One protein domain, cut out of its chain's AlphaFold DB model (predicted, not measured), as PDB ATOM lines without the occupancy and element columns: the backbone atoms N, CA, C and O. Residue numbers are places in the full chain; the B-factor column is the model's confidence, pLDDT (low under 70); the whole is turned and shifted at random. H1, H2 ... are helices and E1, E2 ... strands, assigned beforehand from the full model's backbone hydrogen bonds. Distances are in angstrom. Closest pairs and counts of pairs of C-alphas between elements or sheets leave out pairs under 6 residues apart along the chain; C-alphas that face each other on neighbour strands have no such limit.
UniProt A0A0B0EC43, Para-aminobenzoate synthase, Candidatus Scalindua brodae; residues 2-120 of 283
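What this domain is: This is residues 2 to 120 of the 283 residues of the protein "Para-aminobenzoate synthase" of Candidatus Scalindua brodae (UniProt A0A0B0EC43). A two-stranded antiparallel ribbon, E3 and E4, makes the middle of a loose model, with H1 packed on it and the small hairpin E1 and E2 near E4. At one end of the ribbon lie H2 and the long loop of residues 53 to 68; at the other, E4 runs on into E5 at 86 degrees, and the hairpin E5 and E6 has H3 packed on it. The printed part has 119 residues, in the order E1 E2 H1 E3 H2 E4 E5 E6 H3; the class is mixed, with under half of the residues in named elements. It is loose, with a radius of gyration of the C-alphas of 18.4 A and spans of 52 by 36 by 32 A.

How they stand to each other: E1, residues 2 to 4, and E2, residues 7 to 9, form an antiparallel hairpin, with N 2 and O 9 2.9 A apart. H1, residues 15 to 23, comes closest to E3, residues 40 to 45, at the C-alphas of Leu 23 and Gly 40, 7.3 A. E3 and E4, residues 69 to 74, are antiparallel, with N 42 and O 72 2.9 A apart; E1 and E4 are near each other. The closest C-alphas of H2, residues 47 to 52, and E4 are Leu 49 and Met 69, 7.3 A. E5, residues 76 to 81, and E6, residues 86 to 91, form an antiparallel hairpin, with N 79 and O 88 2.9 A apart. The closest C-alphas of E6 and H3, residues 102 to 114, are Ser 91 and Thr 102, 5.5 A. Every O i to N i+4 pair is within hydrogen-bond range in H1 and H3; H2 has 0 of 2, but 3 of 3 O i to N i+3 pairs.

Where its parts are: E1 begins at C-alpha 2 (151.090, 100.794, 215.823), and H3, 18.1 A long, ends at C-alpha 114 (131.442, 126.877, 218.168). H1 is 12.2 A, E3 15.4 A, E4 16.3 A, E5 16.4 A, E6 16.6 A and H2 10.7 A long; E1 is 7.0 A and E2 6.4 A.

The domain as a whole: The two C-alphas farthest apart, of Pro 57 and Asn 115, are 53.8 A apart, and residues 111 to 120, of which 111 to 114 belong to H3, stand free. The printed part has no cut; the links H1 to E3 and H2 to E4 are long. The pLDDT is under 70 in residues 2 to 6, 27 to 33, 95 to 100 and 116 to 120.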
ATOM      1  N   THR A   2     152.380 100.215 215.414       64.62
ATOM      2  CA  THR A   2     151.090 100.794 215.823       64.62
ATOM      3  C   THR A   2     151.324 101.813 216.930       64.62
ATOM      4  O   THR A   2     152.147 101.594 217.820       64.62
ATOM      5  N   GLN A   3     150.633 102.948 216.876       68.06
ATOM      6  CA  GLN A   3     150.772 104.018 217.859       68.06
ATOM      7  C   GLN A   3     149.399 104.418 218.386       68.06
ATOM      8  O   GLN A   3     148.476 104.682 217.623       68.06
ATOM      9  N   ASN A   4     149.275 104.482 219.708       69.44
ATOM     10  CA  ASN A   4     148.179 105.169 220.384       69.44
ATOM     11  C   ASN A   4     148.768 106.352 221.172       69.44
ATOM     12  O   ASN A   4     149.981 106.410 221.372       69.44
ATOM     13  N   ARG A   5     147.932 107.265 221.684       63.38
ATOM     14  CA  ARG A   5     148.330 108.504 222.391       63.38
ATOM     15  C   ARG A   5     149.362 108.322 223.518       63.38
ATOM     16  O   ARG A   5     149.921 109.308 223.973       63.38
ATOM     17  N   LYS A   6     149.576 107.096 224.008       64.12
ATOM     18  CA  LYS A   6     150.466 106.781 225.135       64.12
ATOM     19  C   LYS A   6     151.565 105.757 224.829       64.12
ATOM     20  O   LYS A   6     152.424 105.554 225.678       64.12
ATOM     21  N   LYS A   7     151.527 105.050 223.690       80.31
ATOM     22  CA  LYS A   7     152.416 103.898 223.456       80.31
ATOM     23  C   LYS A   7     152.616 103.616 221.972       80.31
ATOM     24  O   LYS A   7     151.649 103.590 221.213       80.31
ATOM     25  N   ILE A   8     153.862 103.329 221.606       85.81
ATOM     26  CA  ILE A   8     154.240 102.750 220.316       85.81
ATOM     27  C   ILE A   8     154.477 101.254 220.528       85.81
ATOM     28  O   ILE A   8     155.189 100.856 221.448       85.81
ATOM     29  N   THR A   9     153.879 100.425 219.678       87.62
ATOM     30  CA  THR A   9     154.095  98.978 219.651       87.62
ATOM     31  C   THR A   9     154.697  98.592 218.307       87.62
ATOM     32  O   THR A   9     154.227  98.998 217.239       87.62
ATOM     33  N   ARG A  10     155.768  97.804 218.354       90.50
ATOM     34  CA  ARG A  10     156.412  97.236 217.170       90.50
ATOM     35  C   ARG A  10     156.118  95.743 217.148       90.50
ATOM     36  O   ARG A  10     156.236  95.076 218.169       90.50
ATOM     37  N   LYS A  11     155.686  95.259 215.990       88.44
ATOM     38  CA  LYS A  11     155.404  93.854 215.711       88.44
ATOM     39  C   LYS A  11     155.974  93.543 214.337       88.44
ATOM     40  O   LYS A  11     155.932  94.410 213.462       88.44
ATOM     41  N   ASN A  12     156.459  92.321 214.180       88.75
ATOM     42  CA  ASN A  12     156.905  91.777 212.905       88.75
ATOM     43  C   ASN A  12     155.804  90.866 212.353       88.75
ATOM     44  O   ASN A  12     155.121  90.199 213.131       88.75
ATOM     45  N   GLY A  13     155.630  90.834 211.034       89.69
ATOM     46  CA  GLY A  13     154.631  89.992 210.376       89.69
ATOM     47  C   GLY A  13     153.982  90.677 209.179       89.69
ATOM     48  O   GLY A  13     154.398  91.760 208.769       89.69
ATOM     49  N   ASN A  14     152.954  90.033 208.626       92.44
ATOM     50  CA  ASN A  14     152.205  90.576 207.502       92.44
ATOM     51  C   ASN A  14     151.339  91.768 207.968       92.44
ATOM     52  O   ASN A  14     150.498  91.610 208.861       92.44
ATOM     53  N   PRO A  15     151.502  92.961 207.373       93.62
ATOM     54  CA  PRO A  15     150.767  94.153 207.782       93.62
ATOM     55  C   PRO A  15     149.248  94.045 207.551       93.62
ATOM     56  O   PRO A  15     148.480  94.665 208.291       93.62
ATOM     57  N   PHE A  16     148.788  93.220 206.600       94.38
ATOM     58  CA  PHE A  16     147.359  92.960 206.397       94.38
ATOM     59  C   PHE A  16     146.724  92.206 207.567       94.38
ATOM     60  O   PHE A  16     145.568  92.472 207.904       94.38
ATOM     61  N   ASP A  17     147.464  91.295 208.200       93.69
ATOM     62  CA  ASP A  17     146.962  90.526 209.339       93.69
ATOM     63  C   ASP A  17     146.823  91.416 210.575       93.69
ATOM     64  O   ASP A  17     145.800  91.369 211.260       93.69
ATOM     65  N   GLU A  18     147.795  92.302 210.815       92.69
ATOM     66  CA  GLU A  18     147.699  93.283 211.899       92.69
ATOM     67  C   GLU A  18     146.559  94.279 211.644       92.69
ATOM     68  O   GLU A  18     145.783  94.561 212.556       92.69
ATOM     69  N   LEU A  19     146.392  94.774 210.410       92.75
ATOM     70  CA  LEU A  19     145.264  95.647 210.073       92.75
ATOM     71  C   LEU A  19     143.920  94.942 210.294       92.75
ATOM     72  O   LEU A  19     143.011  95.536 210.870       92.75
ATOM     73  N   ARG A  20     143.795  93.677 209.875       92.00
ATOM     74  CA  ARG A  20     142.596  92.863 210.109       92.00
ATOM     75  C   ARG A  20     142.322  92.702 211.601       92.00
ATOM     76  O   ARG A  20     141.190  92.897 212.032       92.00
ATOM     77  N   HIS A  21     143.348  92.380 212.385       89.75
ATOM     78  CA  HIS A  21     143.228  92.244 213.831       89.75
ATOM     79  C   HIS A  21     142.739  93.542 214.486       89.75
ATOM     80  O   HIS A  21     141.814  93.508 215.294       89.75
ATOM     81  N   LEU A  22     143.305  94.689 214.096       88.69
ATOM     82  CA  LEU A  22     142.873  95.992 214.597       88.69
ATOM     83  C   LEU A  22     141.435  96.310 214.183       88.69
ATOM     84  O   LEU A  22     140.658  96.732 215.030       88.69
ATOM     85  N   LEU A  23     141.061  96.077 212.919       87.56
ATOM     86  CA  LEU A  23     139.706  96.327 212.410       87.56
ATOM     87  C   LEU A  23     138.634  95.464 213.087       87.56
ATOM     88  O   LEU A  23     137.521  95.944 213.265       87.56
ATOM     89  N   ASN A  24     138.959  94.245 213.525       83.88
ATOM     90  CA  ASN A  24     138.025  93.408 214.288       83.88
ATOM     91  C   ASN A  24     137.623  94.039 215.635       83.88
ATOM     92  O   ASN A  24     136.597  93.681 216.204       83.88
ATOM     93  N   GLY A  25     138.411  94.987 216.153       76.94
ATOM     94  CA  GLY A  25     138.033  95.783 217.321       76.94
ATOM     95  C   GLY A  25     137.022  96.895 217.016       76.94
ATOM     96  O   GLY A  25     136.552  97.547 217.938       76.94
ATOM     97  N   PHE A  26     136.703  97.142 215.742       74.44
ATOM     98  CA  PHE A  26     135.879  98.254 215.266       74.44
ATOM     99  C   PHE A  26     134.576  97.713 214.680       74.44
ATOM    100  O   PHE A  26     134.350  97.764 213.472       74.44
ATOM    101  N   HIS A  27     133.720  97.165 215.541       66.44
ATOM    102  CA  HIS A  27     132.402  96.673 215.150       66.44
ATOM    103  C   HIS A  27     131.312  97.656 215.579       66.44
ATOM    104  O   HIS A  27     131.241  98.063 216.738       66.44
ATOM    105  N   LEU A  28     130.457  98.022 214.626       68.19
ATOM    106  CA  LEU A  28     129.227  98.761 214.870       68.19
ATOM    107  C   LEU A  28     128.046  97.809 214.744       68.19
ATOM    108  O   LEU A  28     127.895  97.150 213.720       68.19
ATOM    109  N   GLU A  29     127.209  97.765 215.776       59.47
ATOM    110  CA  GLU A  29     125.970  96.980 215.758       59.47
ATOM    111  C   GLU A  29     124.886  97.658 214.908       59.47
ATOM    112  O   GLU A  29     124.110  96.980 214.242       59.47
ATOM    113  N   ASN A  30     124.889  98.996 214.852       60.78
ATOM    114  CA  ASN A  30     123.905  99.787 214.118       60.78
ATOM    115  C   ASN A  30     124.565 100.561 212.974       60.78
ATOM    116  O   ASN A  30     125.439 101.405 213.194       60.78
ATOM    117  N   ASN A  31     124.112 100.298 211.748       62.16
ATOM    118  CA  ASN A  31     124.480 101.088 210.579       62.16
ATOM    119  C   ASN A  31     123.532 102.280 210.441       62.16
ATOM    120  O   ASN A  31     122.314 102.125 210.451       62.16
ATOM    121  N   PHE A  32     124.098 103.469 210.259       68.94
ATOM    122  CA  PHE A  32     123.340 104.639 209.832       68.94
ATOM    123  C   PHE A  32     123.252 104.603 208.306       68.94
ATOM    124  O   PHE A  32     124.220 104.949 207.635       68.94
ATOM    125  N   GLU A  33     122.118 104.159 207.757       68.12
ATOM    126  CA  GLU A  33     121.962 103.934 206.307       68.12
ATOM    127  C   GLU A  33     122.301 105.168 205.453       68.12
ATOM    128  O   GLU A  33     122.828 105.029 204.349       68.12
ATOM    129  N   SER A  34     122.056 106.374 205.970       75.00
ATOM    130  CA  SER A  34     122.319 107.633 205.269       75.00
ATOM    131  C   SER A  34     123.786 108.079 205.287       75.00
ATOM    132  O   SER A  34     124.154 108.956 204.507       75.00
ATOM    133  N   ILE A  35     124.644 107.499 206.137       85.44
ATOM    134  CA  ILE A  35     126.032 107.948 206.323       85.44
ATOM    135  C   ILE A  35     126.998 106.812 205.966       85.44
ATOM    136  O   ILE A  35     127.203 105.900 206.765       85.44
ATOM    137  N   PRO A  36     127.657 106.872 204.791       83.75
ATOM    138  CA  PRO A  36     128.478 105.764 204.294       83.75
ATOM    139  C   PRO A  36     129.704 105.412 205.148       83.75
ATOM    140  O   PRO A  36     130.250 104.321 204.998       83.75
ATOM    141  N   PHE A  37     130.177 106.334 205.993       88.88
ATOM    142  CA  PHE A  37     131.318 106.129 206.885       88.88
ATOM    143  C   PHE A  37     131.044 106.761 208.251       88.88
ATOM    144  O   PHE A  37     130.927 107.979 208.367       88.88
ATOM    145  N   THR A  38     130.955 105.930 209.285       87.00
ATOM    146  CA  THR A  38     130.528 106.319 210.641       87.00
ATOM    147  C   THR A  38     131.665 106.237 211.661       87.00
ATOM    148  O   THR A  38     131.768 107.081 212.549       87.00
ATOM    149  N   CYS A  39     132.543 105.243 211.523       88.12
ATOM    150  CA  CYS A  39     133.811 105.108 212.236       88.12
ATOM    151  C   CYS A  39     134.705 104.096 211.505       88.12
ATOM    152  O   CYS A  39     134.228 103.347 210.650       88.12
ATOM    153  N   GLY A  40     135.981 104.017 211.877       89.75
ATOM    154  CA  GLY A  40     136.891 102.994 211.368       89.75
ATOM    155  C   GLY A  40     138.244 103.555 210.966       89.75
ATOM    156  O   GLY A  40     138.657 104.618 211.426       89.75
ATOM    157  N   ALA A  41     138.948 102.823 210.112       93.31
ATOM    158  CA  ALA A  41     140.281 103.195 209.664       93.31
ATOM    159  C   ALA A  41     140.228 104.033 208.378       93.31
ATOM    160  O   ALA A  41     139.589 103.643 207.403       93.31
ATOM    161  N   VAL A  42     140.955 105.150 208.355       95.25
ATOM    162  CA  VAL A  42     141.226 105.933 207.141       95.25
ATOM    163  C   VAL A  42     142.733 106.029 206.967       95.25
ATOM    164  O   VAL A  42     143.466 106.309 207.917       95.25
ATOM    165  N   GLY A  43     143.207 105.755 205.759       95.69
ATOM    166  CA  GLY A  43     144.623 105.569 205.503       95.69
ATOM    167  C   GLY A  43     144.935 105.331 204.039       95.69
ATOM    168  O   GLY A  43     144.110 105.601 203.163       95.69
ATOM    169  N   TYR A  44     146.120 104.793 203.789       95.19
ATOM    170  CA  TYR A  44     146.545 104.368 202.463       95.19
ATOM    171  C   TYR A  44     147.276 103.027 202.512       95.19
ATOM    172  O   TYR A  44     147.868 102.643 203.523       95.19
ATOM    173  N   PHE A  45     147.253 102.358 201.363       95.56
ATOM    174  CA  PHE A  45     148.142 101.261 201.013       95.56
ATOM    175  C   PHE A  45     149.084 101.775 199.920       95.56
ATOM    176  O   PHE A  45     148.611 102.304 198.910       95.56
ATOM    177  N   ALA A  46     150.391 101.678 200.135       94.75
ATOM    178  CA  ALA A  46     151.386 101.986 199.120       94.75
ATOM    179  C   ALA A  46     151.436 100.869 198.071       94.75
ATOM    180  O   ALA A  46     150.932  99.763 198.281       94.75
ATOM    181  N   TYR A  47     152.055 101.164 196.930       93.31
ATOM    182  CA  TYR A  47     152.198 100.200 195.843       93.31
ATOM    183  C   TYR A  47     153.039  98.981 196.260       93.31
ATOM    184  O   TYR A  47     152.642  97.844 195.998       93.31
ATOM    185  N   ASP A  48     154.128  99.209 196.996       92.75
ATOM    186  CA  ASP A  48     155.102  98.172 197.375       92.75
ATOM    187  C   ASP A  48     154.555  97.162 198.393       92.75
ATOM    188  O   ASP A  48     155.098  96.073 198.574       92.75
ATOM    189  N   LEU A  49     153.373  97.425 198.959       93.50
ATOM    190  CA  LEU A  49     152.626  96.438 199.737       93.50
ATOM    191  C   LEU A  49     152.287  95.175 198.915       93.50
ATOM    192  O   LEU A  49     151.984  94.125 199.484       93.50
ATOM    193  N   CYS A  50     152.366  95.249 197.580       93.19
ATOM    194  CA  CYS A  50     152.251  94.091 196.698       93.19
ATOM    195  C   CYS A  50     153.279  92.985 196.991       93.19
ATOM    196  O   CYS A  50     152.933  91.821 196.802       93.19
ATOM    197  N   HIS A  51     154.465  93.293 197.531       92.81
ATOM    198  CA  HIS A  51     155.475  92.287 197.899       92.81
ATOM    199  C   HIS A  51     155.019  91.347 199.033       92.81
ATOM    200  O   HIS A  51     155.581  90.267 199.213       92.81
ATOM    201  N   PHE A  52     153.961  91.704 199.773       92.56
ATOM    202  CA  PHE A  52     153.322  90.819 200.758       92.56
ATOM    203  C   PHE A  52     152.273  89.878 200.151       92.56
ATOM    204  O   PHE A  52     151.748  89.010 200.852       92.56
ATOM    205  N   ILE A  53     151.931  90.062 198.875       93.75
ATOM    206  CA  ILE A  53     150.892  89.307 198.162       93.75
ATOM    207  C   ILE A  53     151.507  88.497 197.015       93.75
ATOM    208  O   ILE A  53     151.120  87.353 196.795       93.75
ATOM    209  N   GLU A  54     152.479  89.071 196.306       94.62
ATOM    210  CA  GLU A  54     153.113  88.501 195.120       94.62
ATOM    211  C   GLU A  54     154.636  88.440 195.271       94.62
ATOM    212  O   GLU A  54     155.258  89.263 195.942       94.62
ATOM    213  N   LYS A  55     155.258  87.468 194.597       93.75
ATOM    214  CA  LYS A  55     156.722  87.354 194.526       93.75
ATOM    215  C   LYS A  55     157.238  88.160 193.341       93.75
ATOM    216  O   LYS A  55     157.281  87.653 192.221       93.75
ATOM    217  N   LEU A  56     157.633  89.398 193.605       93.06
ATOM    218  CA  LEU A  56     158.211  90.306 192.620       93.06
ATOM    219  C   LEU A  56     159.663  90.638 192.981       93.06
ATOM    220  O   LEU A  56     159.989  90.668 194.171       93.06
ATOM    221  N   PRO A  57     160.535  90.877 191.989       92.38
ATOM    222  CA  PRO A  57     161.887  91.345 192.256       92.38
ATOM    223  C   PRO A  57     161.874  92.715 192.927       92.38
ATOM    224  O   PRO A  57     161.155  93.618 192.508       92.38
ATOM    225  N   ASP A  58     162.683  92.846 193.969       87.38
ATOM    226  CA  ASP A  58     162.868  94.082 194.719       87.38
ATOM    227  C   ASP A  58     164.172  94.738 194.254       87.38
ATOM    228  O   ASP A  58     165.266  94.425 194.723       87.38
ATOM    229  N   THR A  59     164.062  95.529 193.186       88.25
ATOM    230  CA  THR A  59     165.212  96.121 192.475       88.25
ATOM    231  C   THR A  59     165.222  97.646 192.531       88.25
ATOM    232  O   THR A  59     166.162  98.281 192.049       88.25
ATOM    233  N   THR A  60     164.174  98.247 193.091       86.50
ATOM    234  CA  THR A  60     163.995  99.695 193.158       86.50
ATOM    235  C   THR A  60     164.572 100.266 194.444       86.50
ATOM    236  O   THR A  60     164.593  99.615 195.480       86.50
ATOM    237  N   ILE A  61     165.030 101.513 194.381       88.00
ATOM    238  CA  ILE A  61     165.512 102.248 195.553       88.00
ATOM    239  C   ILE A  61     164.307 102.913 196.226       88.00
ATOM    240  O   ILE A  61     163.610 103.689 195.567       88.00
ATOM    241  N   ASP A  62     164.087 102.651 197.517       88.56
ATOM    242  CA  ASP A  62     163.135 103.421 198.325       88.56
ATOM    243  C   ASP A  62     163.761 104.761 198.729       88.56
ATOM    244  O   ASP A  62     164.533 104.860 199.679       88.56
ATOM    245  N   ASP A  63     163.458 105.798 197.952       88.56
ATOM    246  CA  ASP A  63     163.961 107.159 198.144       88.56
ATOM    247  C   ASP A  63     162.912 108.129 198.712       88.56
ATOM    248  O   ASP A  63     163.184 109.322 198.872       88.56
ATOM    249  N   ILE A  64     161.702 107.638 199.000       86.06
ATOM    250  CA  ILE A  64     160.606 108.417 199.594       86.06
ATOM    251  C   ILE A  64     160.455 108.084 201.086       86.06
ATOM    252  O   ILE A  64     159.973 108.927 201.855       86.06
ATOM    253  N   GLU A  65     160.836 106.870 201.493       86.56
ATOM    254  CA  GLU A  65     160.723 106.358 202.861       86.56
ATOM    255  C   GLU A  65     159.286 106.484 203.402       86.56
ATOM    256  O   GLU A  65     159.042 106.842 204.563       86.56
ATOM    257  N   PHE A  66     158.283 106.274 202.547       89.31
ATOM    258  CA  PHE A  66     156.886 106.222 202.972       89.31
ATOM    259  C   PHE A  66     156.561 104.808 203.465       89.31
ATOM    260  O   PHE A  66     156.877 103.854 202.769       89.31
ATOM    261  N   PRO A  67     155.883 104.653 204.619       91.12
ATOM    262  CA  PRO A  67     155.413 103.341 205.053       91.12
ATOM    263  C   PRO A  67     154.576 102.644 203.974       91.12
ATOM    264  O   PRO A  67     153.749 103.283 203.326       91.12
ATOM    265  N   GLU A  68     154.683 101.324 203.853       92.50
ATOM    266  CA  GLU A  68     153.916 100.547 202.872       92.50
ATOM    267  C   GLU A  68     152.406 100.593 203.156       92.50
ATOM    268  O   GLU A  68     151.575 100.375 202.275       92.50
ATOM    269  N   MET A  69     152.028 100.906 204.397       94.50
ATOM    270  CA  MET A  69     150.680 101.327 204.754       94.50
ATOM    271  C   MET A  69     150.668 102.189 206.014       94.50
ATOM    272  O   MET A  69     151.456 101.990 206.941       94.50
ATOM    273  N   CYS A  70     149.712 103.112 206.089       93.94
ATOM    274  CA  CYS A  70     149.470 103.910 207.286       93.94
ATOM    275  C   CYS A  70     147.976 104.188 207.441       93.94
ATOM    276  O   CYS A  70     147.334 104.672 206.509       93.94
ATOM    277  N   PHE A  71     147.430 103.882 208.619       94.44
ATOM    278  CA  PHE A  71     146.016 104.051 208.939       94.44
ATOM    279  C   PHE A  71     145.840 104.734 210.288       94.44
ATOM    280  O   PHE A  71     146.441 104.339 211.287       94.44
ATOM    281  N   SER A  72     144.946 105.713 210.304       92.00
ATOM    282  CA  SER A  72     144.427 106.343 211.508       92.00
ATOM    283  C   SER A  72     143.030 105.799 211.778       92.00
ATOM    284  O   SER A  72     142.228 105.636 210.861       92.00
ATOM    285  N   PHE A  73     142.741 105.503 213.040       90.44
ATOM    286  CA  PHE A  73     141.471 104.924 213.458       90.44
ATOM    287  C   PHE A  73     140.610 105.992 214.128       90.44
ATOM    288  O   PHE A  73     141.009 106.585 215.131       90.44
ATOM    289  N   TYR A  74     139.434 106.233 213.560       89.69
ATOM    290  CA  TYR A  74     138.544 107.326 213.921       89.69
ATOM    291  C   TYR A  74     137.299 106.787 214.607       89.69
ATOM    292  O   TYR A  74     136.560 105.977 214.050       89.69
ATOM    293  N   ASP A  75     137.073 107.280 215.819       88.25
ATOM    294  CA  ASP A  75     135.892 107.011 216.637       88.25
ATOM    295  C   ASP A  75     134.877 108.152 216.629       88.25
ATOM    296  O   ASP A  75     133.820 108.040 217.242       88.25
ATOM    297  N   THR A  76     135.212 109.254 215.963       90.38
ATOM    298  CA  THR A  76     134.404 110.462 215.888       90.38
ATOM    299  C   THR A  76     134.513 111.021 214.475       90.38
ATOM    300  O   THR A  76     135.623 111.196 213.969       90.38
ATOM    301  N   VAL A  77     133.373 111.267 213.832       92.19
ATOM    302  CA  VAL A  77     133.275 111.660 212.421       92.19
ATOM    303  C   VAL A  77     132.315 112.835 212.287       92.19
ATOM    304  O   VAL A  77     131.232 112.827 212.866       92.19
ATOM    305  N   ILE A  78     132.712 113.829 211.491       94.06
ATOM    306  CA  ILE A  78     131.811 114.859 210.970       94.06
ATOM    307  C   ILE A  78     131.484 114.472 209.528       94.06
ATOM    308  O   ILE A  78     132.381 114.429 208.686       94.06
ATOM    309  N   ALA A  79     130.219 114.174 209.251       93.56
ATOM    310  CA  ALA A  79     129.731 113.879 207.910       93.56
ATOM    311  C   ALA A  79     128.892 115.054 207.403       93.56
ATOM    312  O   ALA A  79     127.985 115.514 208.092       93.56
ATOM    313  N   VAL A  80     129.197 115.535 206.199       92.94
ATOM    314  CA  VAL A  80     128.482 116.650 205.571       92.94
ATOM    315  C   VAL A  80     127.745 116.126 204.348       92.94
ATOM    316  O   VAL A  80     128.366 115.671 203.386       92.94
ATOM    317  N   ASP A  81     126.422 116.200 204.395       92.19
ATOM    318  CA  ASP A  81     125.556 115.960 203.255       92.19
ATOM    319  C   ASP A  81     125.342 117.281 202.514       92.19
ATOM    320  O   ASP A  81     124.629 118.174 202.971       92.19
ATOM    321  N   HIS A  82     125.990 117.408 201.358       90.88
ATOM    322  CA  HIS A  82     125.872 118.592 200.514       90.88
ATOM    323  C   HIS A  82     124.558 118.658 199.724       90.88
ATOM    324  O   HIS A  82     124.217 119.735 199.247       90.88
ATOM    325  N   LEU A  83     123.844 117.540 199.550       90.62
ATOM    326  CA  LEU A  83     122.568 117.512 198.830       90.62
ATOM    327  C   LEU A  83     121.439 118.009 199.727       90.62
ATOM    328  O   LEU A  83     120.646 118.848 199.310       90.62
ATOM    329  N   GLU A  84     121.398 117.525 200.969       91.81
ATOM    330  CA  GLU A  84     120.392 117.938 201.955       91.81
ATOM    331  C   GLU A  84     120.836 119.131 202.815       91.81
ATOM    332  O   GLU A  84     120.071 119.604 203.654       91.81
ATOM    333  N   ASN A  85     122.067 119.617 202.621       92.75
ATOM    334  CA  ASN A  85     122.698 120.660 203.430       92.75
ATOM    335  C   ASN A  85     122.670 120.340 204.940       92.75
ATOM    336  O   ASN A  85     122.361 121.192 205.775       92.75
ATOM    337  N   LYS A  86     122.974 119.085 205.291       91.75
ATOM    338  CA  LYS A  86     122.986 118.581 206.674       91.75
ATOM    339  C   LYS A  86     124.403 118.265 207.127       91.75
ATOM    340  O   LYS A  86     125.241 117.812 206.352       91.75
ATOM    341  N   CYS A  87     124.660 118.462 208.415       92.06
ATOM    342  CA  CYS A  87     125.908 118.075 209.058       92.06
ATOM    343  C   CYS A  87     125.601 117.138 210.225       92.06
ATOM    344  O   CYS A  87     124.754 117.438 211.066       92.06
ATOM    345  N   PHE A  88     126.295 116.009 210.269       92.06
ATOM    346  CA  PHE A  88     126.158 114.991 211.297       92.06
ATOM    347  C   PHE A  88     127.467 114.888 212.071       92.06
ATOM    348  O   PHE A  88     128.536 114.782 211.473       92.06
ATOM    349  N   LEU A  89     127.384 114.874 213.398       92.88
ATOM    350  CA  LEU A  89     128.509 114.590 214.281       92.88
ATOM    351  C   LEU A  89     128.249 113.255 214.975       92.88
ATOM    352  O   LEU A  89     127.345 113.140 215.800       92.88
ATOM    353  N   LEU A  90     129.047 112.250 214.629       89.25
ATOM    354  CA  LEU A  90     128.938 110.900 215.163       89.25
ATOM    355  C   LEU A  90     130.116 110.615 216.077       89.25
ATOM    356  O   LEU A  90     131.247 110.983 215.766       89.25
ATOM    357  N   SER A  91     129.863 109.922 217.182       88.81
ATOM    358  CA  SER A  91     130.912 109.400 218.049       88.81
ATOM    359  C   SER A  91     130.545 108.003 218.533       88.81
ATOM    360  O   SER A  91     129.442 107.783 219.028       88.81
ATOM    361  N   VAL A  92     131.482 107.068 218.407       83.31
ATOM    362  CA  VAL A  92     131.285 105.633 218.629       83.31
ATOM    363  C   VAL A  92     132.214 105.142 219.732       83.31
ATOM    364  O   VAL A  92     133.404 105.467 219.773       83.31
ATOM    365  N   ASN A  93     131.694 104.334 220.652       80.00
ATOM    366  CA  ASN A  93     132.529 103.616 221.609       80.00
ATOM    367  C   ASN A  93     133.009 102.303 221.003       80.00
ATOM    368  O   ASN A  93     132.297 101.314 220.966       80.00
ATOM    369  N   ILE A  94     134.250 102.333 220.533       71.94
ATOM    370  CA  ILE A  94     134.907 101.223 219.836       71.94
ATOM    371  C   ILE A  94     135.327 100.119 220.810       71.94
ATOM    372  O   ILE A  94     135.394  98.951 220.462       71.94
ATOM    373  N   ASN A  95     135.571 100.484 222.068       69.19
ATOM    374  CA  ASN A  95     135.803  99.532 223.140       69.19
ATOM    375  C   ASN A  95     134.596  99.566 224.080       69.19
ATOM    376  O   ASN A  95     134.395 100.569 224.766       69.19
ATOM    377  N   GLN A  96     133.817  98.483 224.124       60.91
ATOM    378  CA  GLN A  96     132.648  98.365 225.004       60.91
ATOM    379  C   GLN A  96     133.022  98.512 226.493       60.91
ATOM    380  O   GLN A  96     132.232  99.024 227.279       60.91
ATOM    381  N   ASN A  97     134.268  98.192 226.865       57.69
ATOM    382  CA  ASN A  97     134.790  98.342 228.230       57.69
ATOM    383  C   ASN A  97     135.315  99.757 228.533       57.69
ATOM    384  O   ASN A  97     135.769 100.040 229.643       57.69
ATOM    385  N   SER A  98     135.311 100.667 227.555       64.19
ATOM    386  CA  SER A  98     135.749 102.047 227.759       64.19
ATOM    387  C   SER A  98     134.616 102.886 228.347       64.19
ATOM    388  O   SER A  98     133.682 103.256 227.644       64.19
ATOM    389  N   GLN A  99     134.778 103.330 229.595       56.88
ATOM    390  CA  GLN A  99     133.900 104.316 230.252       56.88
ATOM    391  C   GLN A  99     133.960 105.730 229.631       56.88
ATOM    392  O   GLN A  99     133.349 106.672 230.142       56.88
ATOM    393  N   LYS A 100     134.720 105.939 228.545       65.06
ATOM    394  CA  LYS A 100     134.737 107.237 227.859       65.06
ATOM    395  C   LYS A 100     133.361 107.507 227.256       65.06
ATOM    396  O   LYS A 100     132.905 106.802 226.364       65.06
ATOM    397  N   SER A 101     132.716 108.555 227.753       77.50
ATOM    398  CA  SER A 101     131.420 108.999 227.253       77.50
ATOM    399  C   SER A 101     131.561 109.573 225.839       77.50
ATOM    400  O   SER A 101     132.315 110.528 225.623       77.50
ATOM    401  N   THR A 102     130.812 109.011 224.888       86.31
ATOM    402  CA  THR A 102     130.608 109.572 223.542       86.31
ATOM    403  C   THR A 102     130.136 111.023 223.621       86.31
ATOM    404  O   THR A 102     130.651 111.858 222.880       86.31
ATOM    405  N   ALA A 103     129.257 111.346 224.577       87.25
ATOM    406  CA  ALA A 103     128.753 112.701 224.800       87.25
ATOM    407  C   ALA A 103     129.885 113.697 225.092       87.25
ATOM    408  O   ALA A 103     129.949 114.741 224.458       87.25
ATOM    409  N   LYS A 104     130.864 113.343 225.939       88.81
ATOM    410  CA  LYS A 104     132.019 114.227 226.210       88.81
ATOM    411  C   LYS A 104     132.860 114.513 224.960       88.81
ATOM    412  O   LYS A 104     133.384 115.616 224.822       88.81
ATOM    413  N   ARG A 105     133.023 113.532 224.059       89.69
ATOM    414  CA  ARG A 105     133.728 113.746 222.779       89.69
ATOM    415  C   ARG A 105     132.918 114.643 221.849       89.69
ATOM    416  O   ARG A 105     133.495 115.551 221.261       89.69
ATOM    417  N   ILE A 106     131.607 114.417 221.761       92.06
ATOM    418  CA  ILE A 106     130.686 115.266 220.998       92.06
ATOM    419  C   ILE A 106     130.755 116.705 221.515       92.06
ATOM    420  O   ILE A 106     131.030 117.606 220.732       92.06
ATOM    421  N   ASP A 107     130.619 116.919 222.824       91.25
ATOM    422  CA  ASP A 107     130.702 118.244 223.444       91.25
ATOM    423  C   ASP A 107     132.042 118.925 223.170       91.25
ATOM    424  O   ASP A 107     132.090 120.119 222.889       91.25
ATOM    425  N   HIS A 108     133.146 118.176 223.234       90.00
ATOM    426  CA  HIS A 108     134.468 118.704 222.913       90.00
ATOM    427  C   HIS A 108     134.554 119.171 221.456       90.00
ATOM    428  O   HIS A 108     135.010 120.284 221.201       90.00
ATOM    429  N   VAL A 109     134.074 118.362 220.508       90.94
ATOM    430  CA  VAL A 109     134.053 118.731 219.087       90.94
ATOM    431  C   VAL A 109     133.117 119.911 218.834       90.94
ATOM    432  O   VAL A 109     133.506 120.847 218.142       90.94
ATOM    433  N   LEU A 110     131.930 119.936 219.443       91.25
ATOM    434  CA  LEU A 110     131.007 121.066 219.345       91.25
ATOM    435  C   LEU A 110     131.615 122.351 219.907       91.25
ATOM    436  O   LEU A 110     131.422 123.405 219.312       91.25
ATOM    437  N   LYS A 111     132.372 122.282 221.009       90.06
ATOM    438  CA  LYS A 111     133.121 123.434 221.530       90.06
ATOM    439  C   LYS A 111     134.173 123.916 220.534       90.06
ATOM    440  O   LYS A 111     134.226 125.111 220.285       90.06
ATOM    441  N   MET A 112     134.947 123.015 219.919       88.00
ATOM    442  CA  MET A 112     135.916 123.398 218.876       88.00
ATOM    443  C   MET A 112     135.244 124.057 217.665       88.00
ATOM    444  O   MET A 112     135.790 124.998 217.104       88.00
ATOM    445  N   ILE A 113     134.067 123.574 217.258       86.62
ATOM    446  CA  ILE A 113     133.311 124.157 216.141       86.62
ATOM    447  C   ILE A 113     132.752 125.536 216.525       86.62
ATOM    448  O   ILE A 113     132.864 126.480 215.752       86.62
ATOM    449  N   ARG A 114     132.136 125.658 217.711       85.69
ATOM    450  CA  ARG A 114     131.442 126.877 218.168       85.69
ATOM    451  C   ARG A 114     132.379 128.013 218.522       85.69
ATOM    452  O   ARG A 114     132.068 129.157 218.220       85.69
ATOM    453  N   ASN A 115     133.491 127.701 219.175       80.75
ATOM    454  CA  ASN A 115     134.450 128.717 219.590       80.75
ATOM    455  C   ASN A 115     135.205 129.303 218.388       80.75
ATOM    456  O   ASN A 115     136.011 130.209 218.562       80.75
ATOM    457  N   GLY A 116     134.978 128.760 217.185       64.81
ATOM    458  CA  GLY A 116     135.968 128.819 216.132       64.81
ATOM    459  C   GLY A 116     137.218 128.065 216.576       64.81
ATOM    460  O   GLY A 116     137.455 127.775 217.752       64.81
ATOM    461  N   SER A 117     138.054 127.705 215.625       56.19
ATOM    462  CA  SER A 117     139.422 127.406 215.989       56.19
ATOM    463  C   SER A 117     140.130 128.733 216.292       56.19
ATOM    464  O   SER A 117     140.145 129.602 215.431       56.19
ATOM    465  N   ASP A 118     140.792 128.860 217.449       48.47
ATOM    466  CA  ASP A 118     141.863 129.864 217.656       48.47
ATOM    467  C   ASP A 118     143.041 129.635 216.692       48.47
ATOM    468  O   ASP A 118     143.972 130.432 216.609       48.47
ATOM    469  N   ILE A 119     143.020 128.509 215.967       49.81
ATOM    470  CA  ILE A 119     143.806 128.315 214.755       49.81
ATOM    471  C   ILE A 119     143.329 129.402 213.798       49.81
ATOM    472  O   ILE A 119     142.170 129.318 213.374       49.81
ATOM    473  N   PRO A 120     144.177 130.391 213.462       44.22
ATOM    474  CA  PRO A 120     143.823 131.391 212.479       44.22
ATOM    475  C   PRO A 120     143.246 130.651 211.283       44.22
ATOM    476  O   PRO A 120     143.897 129.764 210.720       44.22
TER     477      PRO A 120